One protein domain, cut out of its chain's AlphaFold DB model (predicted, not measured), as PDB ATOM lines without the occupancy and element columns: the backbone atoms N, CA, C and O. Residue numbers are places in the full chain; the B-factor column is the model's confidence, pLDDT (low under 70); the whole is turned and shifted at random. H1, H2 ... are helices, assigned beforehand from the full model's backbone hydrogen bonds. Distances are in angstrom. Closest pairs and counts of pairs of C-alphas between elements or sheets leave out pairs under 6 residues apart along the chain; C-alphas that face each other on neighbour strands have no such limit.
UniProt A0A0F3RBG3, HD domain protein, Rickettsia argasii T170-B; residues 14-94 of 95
ATOM      1  N   TYR A  14     -21.294  36.310 -21.904       95.44
ATOM      2  CA  TYR A  14     -19.989  35.797 -21.488       95.44
ATOM      3  C   TYR A  14     -19.624  36.322 -20.104       95.44
ATOM      4  O   TYR A  14     -19.261  35.546 -19.221       95.44
ATOM      5  N   ASP A  15     -19.804  37.623 -19.889       95.00
ATOM      6  CA  ASP A  15     -19.528  38.258 -18.600       95.00
ATOM      7  C   ASP A  15     -20.357  37.608 -17.485       95.00
ATOM      8  O   ASP A  15     -19.827  37.219 -16.443       95.00
ATOM      9  N   LYS A  16     -21.661  37.417 -17.732       96.19
ATOM     10  CA  LYS A  16     -22.569  36.743 -16.794       96.19
ATOM     11  C   LYS A  16     -22.132  35.316 -16.502       96.19
ATOM     12  O   LYS A  16     -22.168  34.912 -15.351       96.19
ATOM     13  N   LYS A  17     -21.644  34.577 -17.503       97.88
ATOM     14  CA  LYS A  17     -21.146  33.210 -17.301       97.88
ATOM     15  C   LYS A  17     -20.022  33.162 -16.258       97.88
ATOM     16  O   LYS A  17     -20.027  32.272 -15.405       97.88
ATOM     17  N   LEU A  18     -19.081  34.108 -16.307       98.25
ATOM     18  CA  LEU A  18     -18.016  34.211 -15.307       98.25
ATOM     19  C   LEU A  18     -18.554  34.689 -13.955       98.25
ATOM     20  O   LEU A  18     -18.222  34.091 -12.935       98.25
ATOM     21  N   LEU A  19     -19.396  35.723 -13.932       98.00
ATOM     22  CA  LEU A  19     -19.955  36.258 -12.688       98.00
ATOM     23  C   LEU A  19     -20.792  35.207 -11.943       98.00
ATOM     24  O   LEU A  19     -20.514  34.943 -10.777       98.00
ATOM     25  N   ASP A  20     -21.714  34.527 -12.624       98.38
ATOM     26  CA  ASP A  20     -22.544  33.457 -12.056       98.38
ATOM     27  C   ASP A  20     -21.675  32.305 -11.523       98.38
ATOM     28  O   ASP A  20     -21.938  31.733 -10.458       98.38
ATOM     29  N   LYS A  21     -20.594  31.966 -12.241       98.62
ATOM     30  CA  LYS A  21     -19.631  30.956 -11.791       98.62
ATOM     31  C   LYS A  21     -18.929  31.393 -10.507       98.62
ATOM     32  O   LYS A  21     -18.828  30.588  -9.582       98.62
ATOM     33  N   LEU A  22     -18.446  32.630 -10.440       98.62
ATOM     34  CA  LEU A  22     -17.757  33.156  -9.263       98.62
ATOM     35  C   LEU A  22     -18.694  33.279  -8.064       98.62
ATOM     36  O   LEU A  22     -18.300  32.898  -6.965       98.62
ATOM     37  N   GLU A  23     -19.936  33.720  -8.267       98.56
ATOM     38  CA  GLU A  23     -20.964  33.731  -7.223       98.56
ATOM     39  C   GLU A  23     -21.181  32.327  -6.659       98.56
ATOM     40  O   GLU A  23     -21.108  32.126  -5.444       98.56
ATOM     41  N   TYR A  24     -21.353  31.330  -7.532       98.62
ATOM     42  CA  TYR A  24     -21.492  29.938  -7.117       98.62
ATOM     43  C   TYR A  24     -20.269  29.434  -6.334       98.62
ATOM     44  O   TYR A  24     -20.430  28.867  -5.249       98.62
ATOM     45  N   LEU A  25     -19.053  29.647  -6.846       98.50
ATOM     46  CA  LEU A  25     -17.816  29.204  -6.192       98.50
ATOM     47  C   LEU A  25     -17.608  29.903  -4.843       98.50
ATOM     48  O   LEU A  25     -17.223  29.251  -3.871       98.50
ATOM     49  N   ASN A  26     -17.957  31.185  -4.737       98.44
ATOM     50  CA  ASN A  26     -17.919  31.943  -3.489       98.44
ATOM     51  C   ASN A  26     -18.833  31.348  -2.408       98.44
ATOM     52  O   ASN A  26     -18.481  31.408  -1.233       98.44
ATOM     53  N   THR A  27     -19.949  30.697  -2.768       98.12
ATOM     54  CA  THR A  27     -20.785  29.977  -1.779       98.12
ATOM     55  C   THR A  27     -20.098  28.753  -1.164       98.12
ATOM     56  O   THR A  27     -20.575  28.214  -0.162       98.12
ATOM     57  N   LYS A  28     -19.015  28.264  -1.780       96.44
ATOM     58  CA  LYS A  28     -18.275  27.059  -1.373       96.44
ATOM     59  C   LYS A  28     -16.878  27.370  -0.842       96.44
ATOM     60  O   LYS A  28     -16.323  26.565  -0.096       96.44
ATOM     61  N   ALA A  29     -16.301  28.500  -1.237       95.12
ATOM     62  CA  ALA A  29     -14.952  28.887  -0.871       95.12
ATOM     63  C   ALA A  29     -14.869  29.342   0.591       95.12
ATOM     64  O   ALA A  29     -15.723  30.071   1.090       95.12
ATOM     65  N   LYS A  30     -13.781  28.962   1.273       93.31
ATOM     66  CA  LYS A  30     -13.467  29.475   2.616       93.31
ATOM     67  C   LYS A  30     -13.202  30.986   2.596       93.31
ATOM     68  O   LYS A  30     -13.587  31.681   3.527       93.31
ATOM     69  N   ASN A  31     -12.543  31.454   1.537       94.25
ATOM     70  CA  ASN A  31     -12.243  32.858   1.285       94.25
ATOM     71  C   ASN A  31     -12.855  33.225  -0.076       94.25
ATOM     72  O   ASN A  31     -12.308  32.818  -1.102       94.25
ATOM     73  N   PRO A  32     -14.010  33.905  -0.096       97.12
ATOM     74  CA  PRO A  32     -14.635  34.364  -1.331       97.12
ATOM     75  C   PRO A  32     -13.772  35.395  -2.070       97.12
ATOM     76  O   PRO A  32     -13.100  36.214  -1.445       97.12
ATOM     77  N   VAL A  33     -13.836  35.378  -3.399       97.75
ATOM     78  CA  VAL A  33     -13.221  36.381  -4.278       97.75
ATOM     79  C   VAL A  33     -14.068  37.653  -4.301       97.75
ATOM     80  O   VAL A  33     -15.300  37.575  -4.344       97.75
ATOM     81  N   ASP A  34     -13.418  38.819  -4.334       97.56
ATOM     82  CA  ASP A  34     -14.091  40.100  -4.559       97.56
ATOM     83  C   ASP A  34     -14.574  40.207  -6.016       97.56
ATOM     84  O   ASP A  34     -13.814  40.463  -6.952       97.56
ATOM     85  N   ILE A  35     -15.876  39.995  -6.209       96.69
ATOM     86  CA  ILE A  35     -16.516  40.046  -7.527       96.69
ATOM     87  C   ILE A  35     -16.468  41.458  -8.122       96.69
ATOM     88  O   ILE A  35     -16.406  41.607  -9.342       96.69
ATOM     89  N   GLU A  36     -16.490  42.502  -7.295       94.62
ATOM     90  CA  GLU A  36     -16.463  43.877  -7.788       94.62
ATOM     91  C   GLU A  36     -15.106  44.221  -8.406       94.62
ATOM     92  O   GLU A  36     -15.028  44.921  -9.419       94.62
ATOM     93  N   GLU A  37     -14.031  43.680  -7.842       95.62
ATOM     94  CA  GLU A  37     -12.697  43.793  -8.421       95.62
ATOM     95  C   GLU A  37     -12.607  43.058  -9.764       95.62
ATOM     96  O   GLU A  37     -12.140  43.624 -10.758       95.62
ATOM     97  N   VAL A  38     -13.164  41.846  -9.844       97.06
ATOM     98  CA  VAL A  38     -13.208  41.079 -11.098       97.06
ATOM     99  C   VAL A  38     -14.017  41.802 -12.178       97.06
ATOM    100  O   VAL A  38     -13.595  41.827 -13.334       97.06
ATOM    101  N   LYS A  39     -15.129  42.466 -11.834       95.88
ATOM    102  CA  LYS A  39     -15.905  43.279 -12.792       95.88
ATOM    103  C   LYS A  39     -15.079  44.393 -13.432       95.88
ATOM    104  O   LYS A  39     -15.272  44.677 -14.613       95.88
ATOM    105  N   LYS A  40     -14.136  45.001 -12.702       93.56
ATOM    106  CA  LYS A  40     -13.199  45.980 -13.284       93.56
ATOM    107  C   LYS A  40     -12.265  45.308 -14.292       93.56
ATOM    108  O   LYS A  40     -12.032  45.863 -15.362       93.56
ATOM    109  N   GLY A  41     -11.782  44.103 -13.982       95.06
ATOM    110  CA  GLY A  41     -11.013  43.279 -14.921       95.06
ATOM    111  C   GLY A  41     -11.797  42.958 -16.197       95.06
ATOM    112  O   GLY A  41     -11.280  43.149 -17.299       95.06
ATOM    113  N   ILE A  42     -13.068  42.561 -16.064       95.25
ATOM    114  CA  ILE A  42     -13.978  42.326 -17.198       95.25
ATOM    115  C   ILE A  42     -14.127  43.603 -18.030       95.25
ATOM    116  O   ILE A  42     -13.937  43.558 -19.242       95.25
ATOM    117  N   PHE A  43     -14.400  44.747 -17.395       92.94
ATOM    118  CA  PHE A  43     -14.528  46.032 -18.087       92.94
ATOM    119  C   PHE A  43     -13.300  46.347 -18.950       92.94
ATOM    120  O   PHE A  43     -13.447  46.646 -20.132       92.94
ATOM    121  N   TYR A  44     -12.087  46.234 -18.398       92.81
ATOM    122  CA  TYR A  44     -10.872  46.501 -19.171       92.81
ATOM    123  C   TYR A  44     -10.653  45.483 -20.293       92.81
ATOM    124  O   TYR A  44     -10.304  45.876 -21.402       92.81
ATOM    125  N   THR A  45     -10.922  44.202 -20.040       94.38
ATOM    126  CA  THR A  45     -10.825  43.148 -21.064       94.38
ATOM    127  C   THR A  45     -11.758  43.435 -22.236       94.38
ATOM    128  O   THR A  45     -11.353  43.374 -23.392       94.38
ATOM    129  N   ARG A  46     -13.007  43.819 -21.957       91.75
ATOM    130  CA  ARG A  46     -13.962  44.213 -22.996       91.75
ATOM    131  C   ARG A  46     -13.479  45.450 -23.732       91.75
ATOM    132  O   ARG A  46     -13.376  45.420 -24.949       91.75
ATOM    133  N   LYS A  47     -13.128  46.504 -22.995       90.25
ATOM    134  CA  LYS A  47     -12.709  47.793 -23.549       90.25
ATOM    135  C   LYS A  47     -11.550  47.676 -24.539       90.25
ATOM    136  O   LYS A  47     -11.558  48.359 -25.555       90.25
ATOM    137  N   TYR A  48     -10.545  46.852 -24.250       92.00
ATOM    138  CA  TYR A  48      -9.368  46.734 -25.117       92.00
ATOM    139  C   TYR A  48      -9.537  45.728 -26.268       92.00
ATOM    140  O   TYR A  48      -8.750  45.757 -27.214       92.00
ATOM    141  N   HIS A  49     -10.575  44.886 -26.231       92.12
ATOM    142  CA  HIS A  49     -10.849  43.863 -27.248       92.12
ATOM    143  C   HIS A  49     -12.242  43.991 -27.895       92.12
ATOM    144  O   HIS A  49     -12.715  43.045 -28.524       92.12
ATOM    145  N   ASP A  50     -12.907  45.138 -27.759       87.19
ATOM    146  CA  ASP A  50     -14.288  45.382 -28.205       87.19
ATOM    147  C   ASP A  50     -14.480  45.246 -29.725       87.19
ATOM    148  O   ASP A  50     -15.514  44.785 -30.203       87.19
ATOM    149  N   SER A  51     -13.454  45.624 -30.478       92.19
ATOM    150  CA  SER A  51     -13.391  45.638 -31.940       92.19
ATOM    151  C   SER A  51     -12.739  44.383 -32.522       92.19
ATOM    152  O   SER A  51     -12.646  44.236 -33.743       92.19
ATOM    153  N   GLN A  52     -12.278  43.471 -31.664       95.69
ATOM    154  CA  GLN A  52     -11.578  42.262 -32.069       95.69
ATOM    155  C   GLN A  52     -12.531  41.069 -32.124       95.69
ATOM    156  O   GLN A  52     -13.365  40.862 -31.242       95.69
ATOM    157  N   MET A  53     -12.342  40.229 -33.137       96.06
ATOM    158  CA  MET A  53     -13.135  39.022 -33.351       96.06
ATOM    159  C   MET A  53     -12.231  37.792 -33.380       96.06
ATOM    160  O   MET A  53     -11.107  37.830 -33.886       96.06
ATOM    161  N   ARG A  54     -12.737  36.671 -32.869       93.94
ATOM    162  CA  ARG A  54     -12.125  35.353 -33.056       93.94
ATOM    163  C   ARG A  54     -12.380  34.863 -34.479       93.94
ATOM    164  O   ARG A  54     -13.330  35.278 -35.135       93.94
ATOM    165  N   GLN A  55     -11.600  33.875 -34.916       95.06
ATOM    166  CA  GLN A  55     -11.864  33.166 -36.177       95.06
ATOM    167  C   GLN A  55     -13.258  32.511 -36.215       95.06
ATOM    168  O   GLN A  55     -13.808  32.329 -37.295       95.06
ATOM    169  N   SER A  56     -13.839  32.183 -35.052       94.25
ATOM    170  CA  SER A  56     -15.205  31.652 -34.940       94.25
ATOM    171  C   SER A  56     -16.301  32.683 -35.225       94.25
ATOM    172  O   SER A  56     -17.451  32.295 -35.401       94.25
ATOM    173  N   GLY A  57     -15.970  33.978 -35.261       95.31
ATOM    174  CA  GLY A  57     -16.952  35.059 -35.336       95.31
ATOM    175  C   GLY A  57     -17.492  35.513 -33.976       95.31
ATOM    176  O   GLY A  57     -18.352  36.386 -33.945       95.31
ATOM    177  N   ASP A  58     -16.983  34.975 -32.863       94.75
ATOM    178  CA  ASP A  58     -17.280  35.496 -31.522       94.75
ATOM    179  C   ASP A  58     -16.411  36.721 -31.198       94.75
ATOM    180  O   ASP A  58     -15.289  36.820 -31.711       94.75
ATOM    181  N   PRO A  59     -16.850  37.616 -30.295       95.50
ATOM    182  CA  PRO A  59     -15.995  38.680 -29.779       95.50
ATOM    183  C   PRO A  59     -14.736  38.111 -29.123       95.50
ATOM    184  O   PRO A  59     -14.799  37.094 -28.424       95.50
ATOM    185  N   TYR A  60     -13.586  38.753 -29.309       96.06
ATOM    186  CA  TYR A  60     -12.308  38.225 -28.825       96.06
ATOM    187  C   TYR A  60     -12.276  38.044 -27.303       96.06
ATOM    188  O   TYR A  60     -11.828  36.999 -26.834       96.06
ATOM    189  N   TYR A  61     -12.845  38.990 -26.545       95.38
ATOM    190  CA  TYR A  61     -12.920  38.937 -25.079       95.38
ATOM    191  C   TYR A  61     -13.645  37.693 -24.529       95.38
ATOM    192  O   TYR A  61     -13.463  37.348 -23.365       95.38
ATOM    193  N   SER A  62     -14.430  36.974 -25.344       95.62
ATOM    194  CA  SER A  62     -15.022  35.691 -24.933       95.62
ATOM    195  C   SER A  62     -13.955  34.662 -24.541       95.62
ATOM    196  O   SER A  62     -14.158  33.874 -23.622       95.62
ATOM    197  N   HIS A  63     -12.787  34.687 -25.192       95.56
ATOM    198  CA  HIS A  63     -11.701  33.750 -24.922       95.56
ATOM    199  C   HIS A  63     -11.057  33.919 -23.532       95.56
ATOM    200  O   HIS A  63     -11.036  32.934 -22.787       95.56
ATOM    201  N   PRO A  64     -10.551  35.106 -23.139       97.00
ATOM    202  CA  PRO A  64     -10.019  35.310 -21.792       97.00
ATOM    203  C   PRO A  64     -11.076  35.094 -20.699       97.00
ATOM    204  O   PRO A  64     -10.734  34.617 -19.621       97.00
ATOM    205  N   ILE A  65     -12.365  35.341 -20.971       97.56
ATOM    206  CA  ILE A  65     -13.450  35.026 -20.025       97.56
ATOM    207  C   ILE A  65     -13.567  33.515 -19.777       97.56
ATOM    208  O   ILE A  65     -13.614  33.086 -18.623       97.56
ATOM    209  N   GLU A  66     -13.578  32.690 -20.826       97.44
ATOM    210  CA  GLU A  66     -13.589  31.226 -20.668       97.44
ATOM    211  C   GLU A  66     -12.330  30.724 -19.944       97.44
ATOM    212  O   GLU A  66     -12.399  29.807 -19.122       97.44
ATOM    213  N   MET A  67     -11.180  31.353 -20.199       97.69
ATOM    214  CA  MET A  67      -9.935  31.051 -19.493       97.69
ATOM    215  C   MET A  67     -10.047  31.375 -17.994       97.69
ATOM    216  O   MET A  67      -9.729  30.524 -17.160       97.69
ATOM    217  N   ALA A  68     -10.597  32.538 -17.641       98.56
ATOM    218  CA  ALA A  68     -10.840  32.936 -16.257       98.56
ATOM    219  C   ALA A  68     -11.816  31.998 -15.527       98.56
ATOM    220  O   ALA A  68     -11.606  31.699 -14.352       98.56
ATOM    221  N   ILE A  69     -12.833  31.464 -16.214       98.62
ATOM    222  CA  ILE A  69     -13.730  30.434 -15.659       98.62
ATOM    223  C   ILE A  69     -12.943  29.170 -15.292       98.62
ATOM    224  O   ILE A  69     -13.079  28.671 -14.173       98.62
ATOM    225  N   MET A  70     -12.095  28.669 -16.197       98.56
ATOM    226  CA  MET A  70     -11.278  27.477 -15.936       98.56
ATOM    227  C   MET A  70     -10.307  27.694 -14.771       98.56
ATOM    228  O   MET A  70     -10.161  26.822 -13.913       98.56
ATOM    229  N   VAL A  71      -9.667  28.865 -14.709       98.50
ATOM    230  CA  VAL A  71      -8.775  29.240 -13.602       98.50
ATOM    231  C   VAL A  71      -9.545  29.336 -12.288       98.50
ATOM    232  O   VAL A  71      -9.083  28.804 -11.276       98.50
ATOM    233  N   ALA A  72     -10.729  29.947 -12.286       98.44
ATOM    234  CA  ALA A  72     -11.570  30.053 -11.099       98.44
ATOM    235  C   ALA A  72     -11.978  28.670 -10.571       98.44
ATOM    236  O   ALA A  72     -11.835  28.405  -9.382       98.44
ATOM    237  N   GLU A  73     -12.418  27.757 -11.441       98.25
ATOM    238  CA  GLU A  73     -12.773  26.388 -11.045       98.25
ATOM    239  C   GLU A  73     -11.566  25.609 -10.519       98.25
ATOM    240  O   GLU A  73     -11.633  24.982  -9.457       98.25
ATOM    241  N   PHE A  74     -10.441  25.658 -11.236       98.44
ATOM    242  CA  PHE A  74      -9.229  24.959 -10.828       98.44
ATOM    243  C   PHE A  74      -8.738  25.448  -9.466       98.44
ATOM    244  O   PHE A  74      -8.470  24.650  -8.568       98.44
ATOM    245  N   THR A  75      -8.659  26.762  -9.284       98.12
ATOM    246  CA  THR A  75      -8.185  27.343  -8.029       98.12
ATOM    247  C   THR A  75      -9.194  27.143  -6.901       98.12
ATOM    248  O   THR A  75      -8.780  26.802  -5.803       98.12
ATOM    249  N   ALA A  76     -10.505  27.204  -7.144       97.50
ATOM    250  CA  ALA A  76     -11.511  26.950  -6.109       97.50
ATOM    251  C   ALA A  76     -11.530  25.496  -5.598       97.50
ATOM    252  O   ALA A  76     -11.858  25.268  -4.433       97.50
ATOM    253  N   TYR A  77     -11.190  24.510  -6.438       96.44
ATOM    254  CA  TYR A  77     -11.288  23.088  -6.072       96.44
ATOM    255  C   TYR A  77      -9.955  22.375  -5.839       96.44
ATOM    256  O   TYR A  77      -9.921  21.400  -5.085       96.44
ATOM    257  N   LYS A  78      -8.876  22.785  -6.512       96.94
ATOM    258  CA  LYS A  78      -7.586  22.071  -6.506       96.94
ATOM    259  C   LYS A  78      -6.492  22.847  -5.789       96.94
ATOM    260  O   LYS A  78      -5.773  22.263  -4.991       96.94
ATOM    261  N   GLU A  79      -6.402  24.150  -6.029       96.44
ATOM    262  CA  GLU A  79      -5.341  25.008  -5.490       96.44
ATOM    263  C   GLU A  79      -5.933  26.244  -4.803       96.44
ATOM    264  O   GLU A  79      -5.751  27.381  -5.237       96.44
ATOM    265  N   THR A  80      -6.654  26.015  -3.702       95.81
ATOM    266  CA  THR A  80      -7.493  27.021  -3.013       95.81
ATOM    267  C   THR A  80      -6.750  28.266  -2.551       95.81
ATOM    268  O   THR A  80      -7.356  29.326  -2.424       95.81
ATOM    269  N   LYS A  81      -5.430  28.178  -2.359       96.69
ATOM    270  CA  LYS A  81      -4.565  29.331  -2.063       96.69
ATOM    271  C   LYS A  81      -4.515  30.369  -3.192       96.69
ATOM    272  O   LYS A  81      -4.146  31.506  -2.932       96.69
ATOM    273  N   PHE A  82      -4.854  29.981  -4.422       97.75
ATOM    274  CA  PHE A  82      -4.828  30.849  -5.600       97.75
ATOM    275  C   PHE A  82      -6.215  31.334  -6.028       97.75
ATOM    276  O   PHE A  82      -6.306  32.100  -6.986       97.75
ATOM    277  N   PHE A  83      -7.288  30.937  -5.331       98.25
ATOM    278  CA  PHE A  83      -8.637  31.436  -5.604       98.25
ATOM    279  C   PHE A  83      -8.759  32.881  -5.099       98.25
ATOM    280  O   PHE A  83      -9.204  33.143  -3.984       98.25
ATOM    281  N   THR A  84      -8.252  33.813  -5.903       98.19
ATOM    282  CA  THR A  84      -8.061  35.231  -5.574       98.19
ATOM    283  C   THR A  84      -8.444  36.095  -6.772       98.19
ATOM    284  O   THR A  84      -8.331  35.650  -7.918       98.19
ATOM    285  N   ALA A  85      -8.885  37.330  -6.513       98.19
ATOM    286  CA  ALA A  85      -9.250  38.273  -7.568       98.19
ATOM    287  C   ALA A  85      -8.072  38.531  -8.517       98.19
ATOM    288  O   ALA A  85      -8.254  38.432  -9.725       98.19
ATOM    289  N   ASP A  86      -6.860  38.731  -7.989       98.06
ATOM    290  CA  ASP A  86      -5.646  38.974  -8.781       98.06
ATOM    291  C   ASP A  86      -5.382  37.889  -9.829       98.06
ATOM    292  O   ASP A  86      -5.088  38.194 -10.985       98.06
ATOM    293  N   ILE A  87      -5.512  36.612  -9.455       98.25
ATOM    294  CA  ILE A  87      -5.289  35.489 -10.375       98.25
ATOM    295  C   ILE A  87      -6.369  35.454 -11.462       98.25
ATOM    296  O   ILE A  87      -6.050  35.278 -12.638       98.25
ATOM    297  N   ILE A  88      -7.631  35.678 -11.088       98.50
ATOM    298  CA  ILE A  88      -8.757  35.710 -12.032       98.50
ATOM    299  C   ILE A  88      -8.639  36.913 -12.981       98.50
ATOM    300  O   ILE A  88      -8.847  36.790 -14.189       98.50
ATOM    301  N   ILE A  89      -8.250  38.078 -12.473       98.25
ATOM    302  CA  ILE A  89      -8.036  39.289 -13.273       98.25
ATOM    303  C   ILE A  89      -6.822  39.119 -14.186       98.25
ATOM    304  O   ILE A  89      -6.887  39.488 -15.356       98.25
ATOM    305  N   THR A  90      -5.748  38.489 -13.709       98.12
ATOM    306  CA  THR A  90      -4.587  38.156 -14.546       98.12
ATOM    307  C   THR A  90      -5.004  37.264 -15.714       98.12
ATOM    308  O   THR A  90      -4.621  37.540 -16.847       98.12
ATOM    309  N   SER A  91      -5.852  36.252 -15.485       97.81
ATOM    310  CA  SER A  91      -6.408  35.445 -16.581       97.81
ATOM    311  C   SER A  91      -7.311  36.218 -17.541       97.81
ATOM    312  O   SER A  91      -7.425  35.835 -18.699       97.81
ATOM    313  N   LEU A  92      -7.939  37.307 -17.107       97.38
ATOM    314  CA  LEU A  92      -8.734  38.153 -17.996       97.38
ATOM    315  C   LEU A  92      -7.846  39.047 -18.880       97.38
ATOM    316  O   LEU A  92      -8.124  39.207 -20.063       97.38
ATOM    317  N   LEU A  93      -6.753  39.573 -18.325       95.94
ATOM    318  CA  LEU A  93      -5.919  40.610 -18.949       95.94
ATOM    319  C   LEU A  93      -4.647  40.088 -19.643       95.94
ATOM    320  O   LEU A  93      -3.788  40.881 -20.013       95.94
ATOM    321  N   HIS A  94      -4.475  38.773 -19.777       91.19
ATOM    322  CA  HIS A  94      -3.231  38.175 -20.285       91.19
ATOM    323  C   HIS A  94      -3.017  38.270 -21.808       91.19
ATOM    324  O   HIS A  94      -1.986  37.796 -22.292       91.19
TER     325      HIS A  94
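What this domain is: This is residues 14 to 94 of the 95 residues of the protein "HD domain protein" of Rickettsia argasii T170-B (UniProt A0A0F3RBG3). Four helices run lengthwise in a bundle whose cross-section is four-cornered: H1, H2, H4 and H3 follow one another round it, with H1 and H4 at opposite corners. H1 and H3 run one way, H2 and H4 the other, and the long loop of residues 50 to 61 lies at one end of the bundle. The printed part has 81 residues with four named helices, H1 to H4 in chain order, and no named strand; the class is all helix. It is compact, with a radius of gyration of the C-alphas of 12.4 A, and elongated, spanning 38 by 21 by 20 A.

Where its parts are: H1 is residues 14 to 26, 18.5 A from first to last C-alpha, beginning at C-alpha 14 (-19.989, 35.797, -21.488). H2 is residues 35 to 49, 20.9 A long, with C-alpha 35 at (-16.516, 40.046, -7.527). H3, residues 62 to 77, is the longest helix by residues, 16 of them over 23.0 A. H4, residues 85 to 93, is 12.1 A long and ends at C-alpha 93 (-5.919, 40.610, -18.949).

How they stand to each other: H1, H2 and H3 form an up-and-down bundle, each helix running against the one before it. H1 and H2 are a helical hairpin that touches at a shallow tilt of 21 degrees; their closest C-alphas, of Asp 15 and Ile 42, are 7.0 A apart. H1 touches H3, the same way at a shallow tilt of 8 degrees, with the closest C-alphas, of Leu 18 and Ile 69, 5.7 A apart. H2 and H3 are close but not clearly touching: their closest C-alphas, of Ile 42 and Ile 65, are 7.8 A apart. H4 touches H2, the same way at a shallow tilt of 11 degrees, with the closest C-alphas, of Gly 41 and Ile 89, 5.2 A apart. H3 and H4 are a helical hairpin, at a shallow tilt of 26 degrees, and the closest C-alphas, of Pro 64 and Leu 92, are 4.9 A apart. H1 and H4 are apart. In H1, H2, H3 and H4 every O i to N i+4 pair is within hydrogen-bond range.

The domain as a whole: The two C-alphas farthest apart in the domain, of Lys 30 and Gln 55, are 39.0 A apart. The link from H2 to H3 is long, 12 residues, and its C-alphas lie 11 to 21 A from the mean of all C-alphas. The links from H1 to H2, 8 residues, and from H3 to H4, 7 residues, are short. The printed part has no cut. The mean pLDDT of the printed part of this predicted model is 96.2, and no printed residue is under 70.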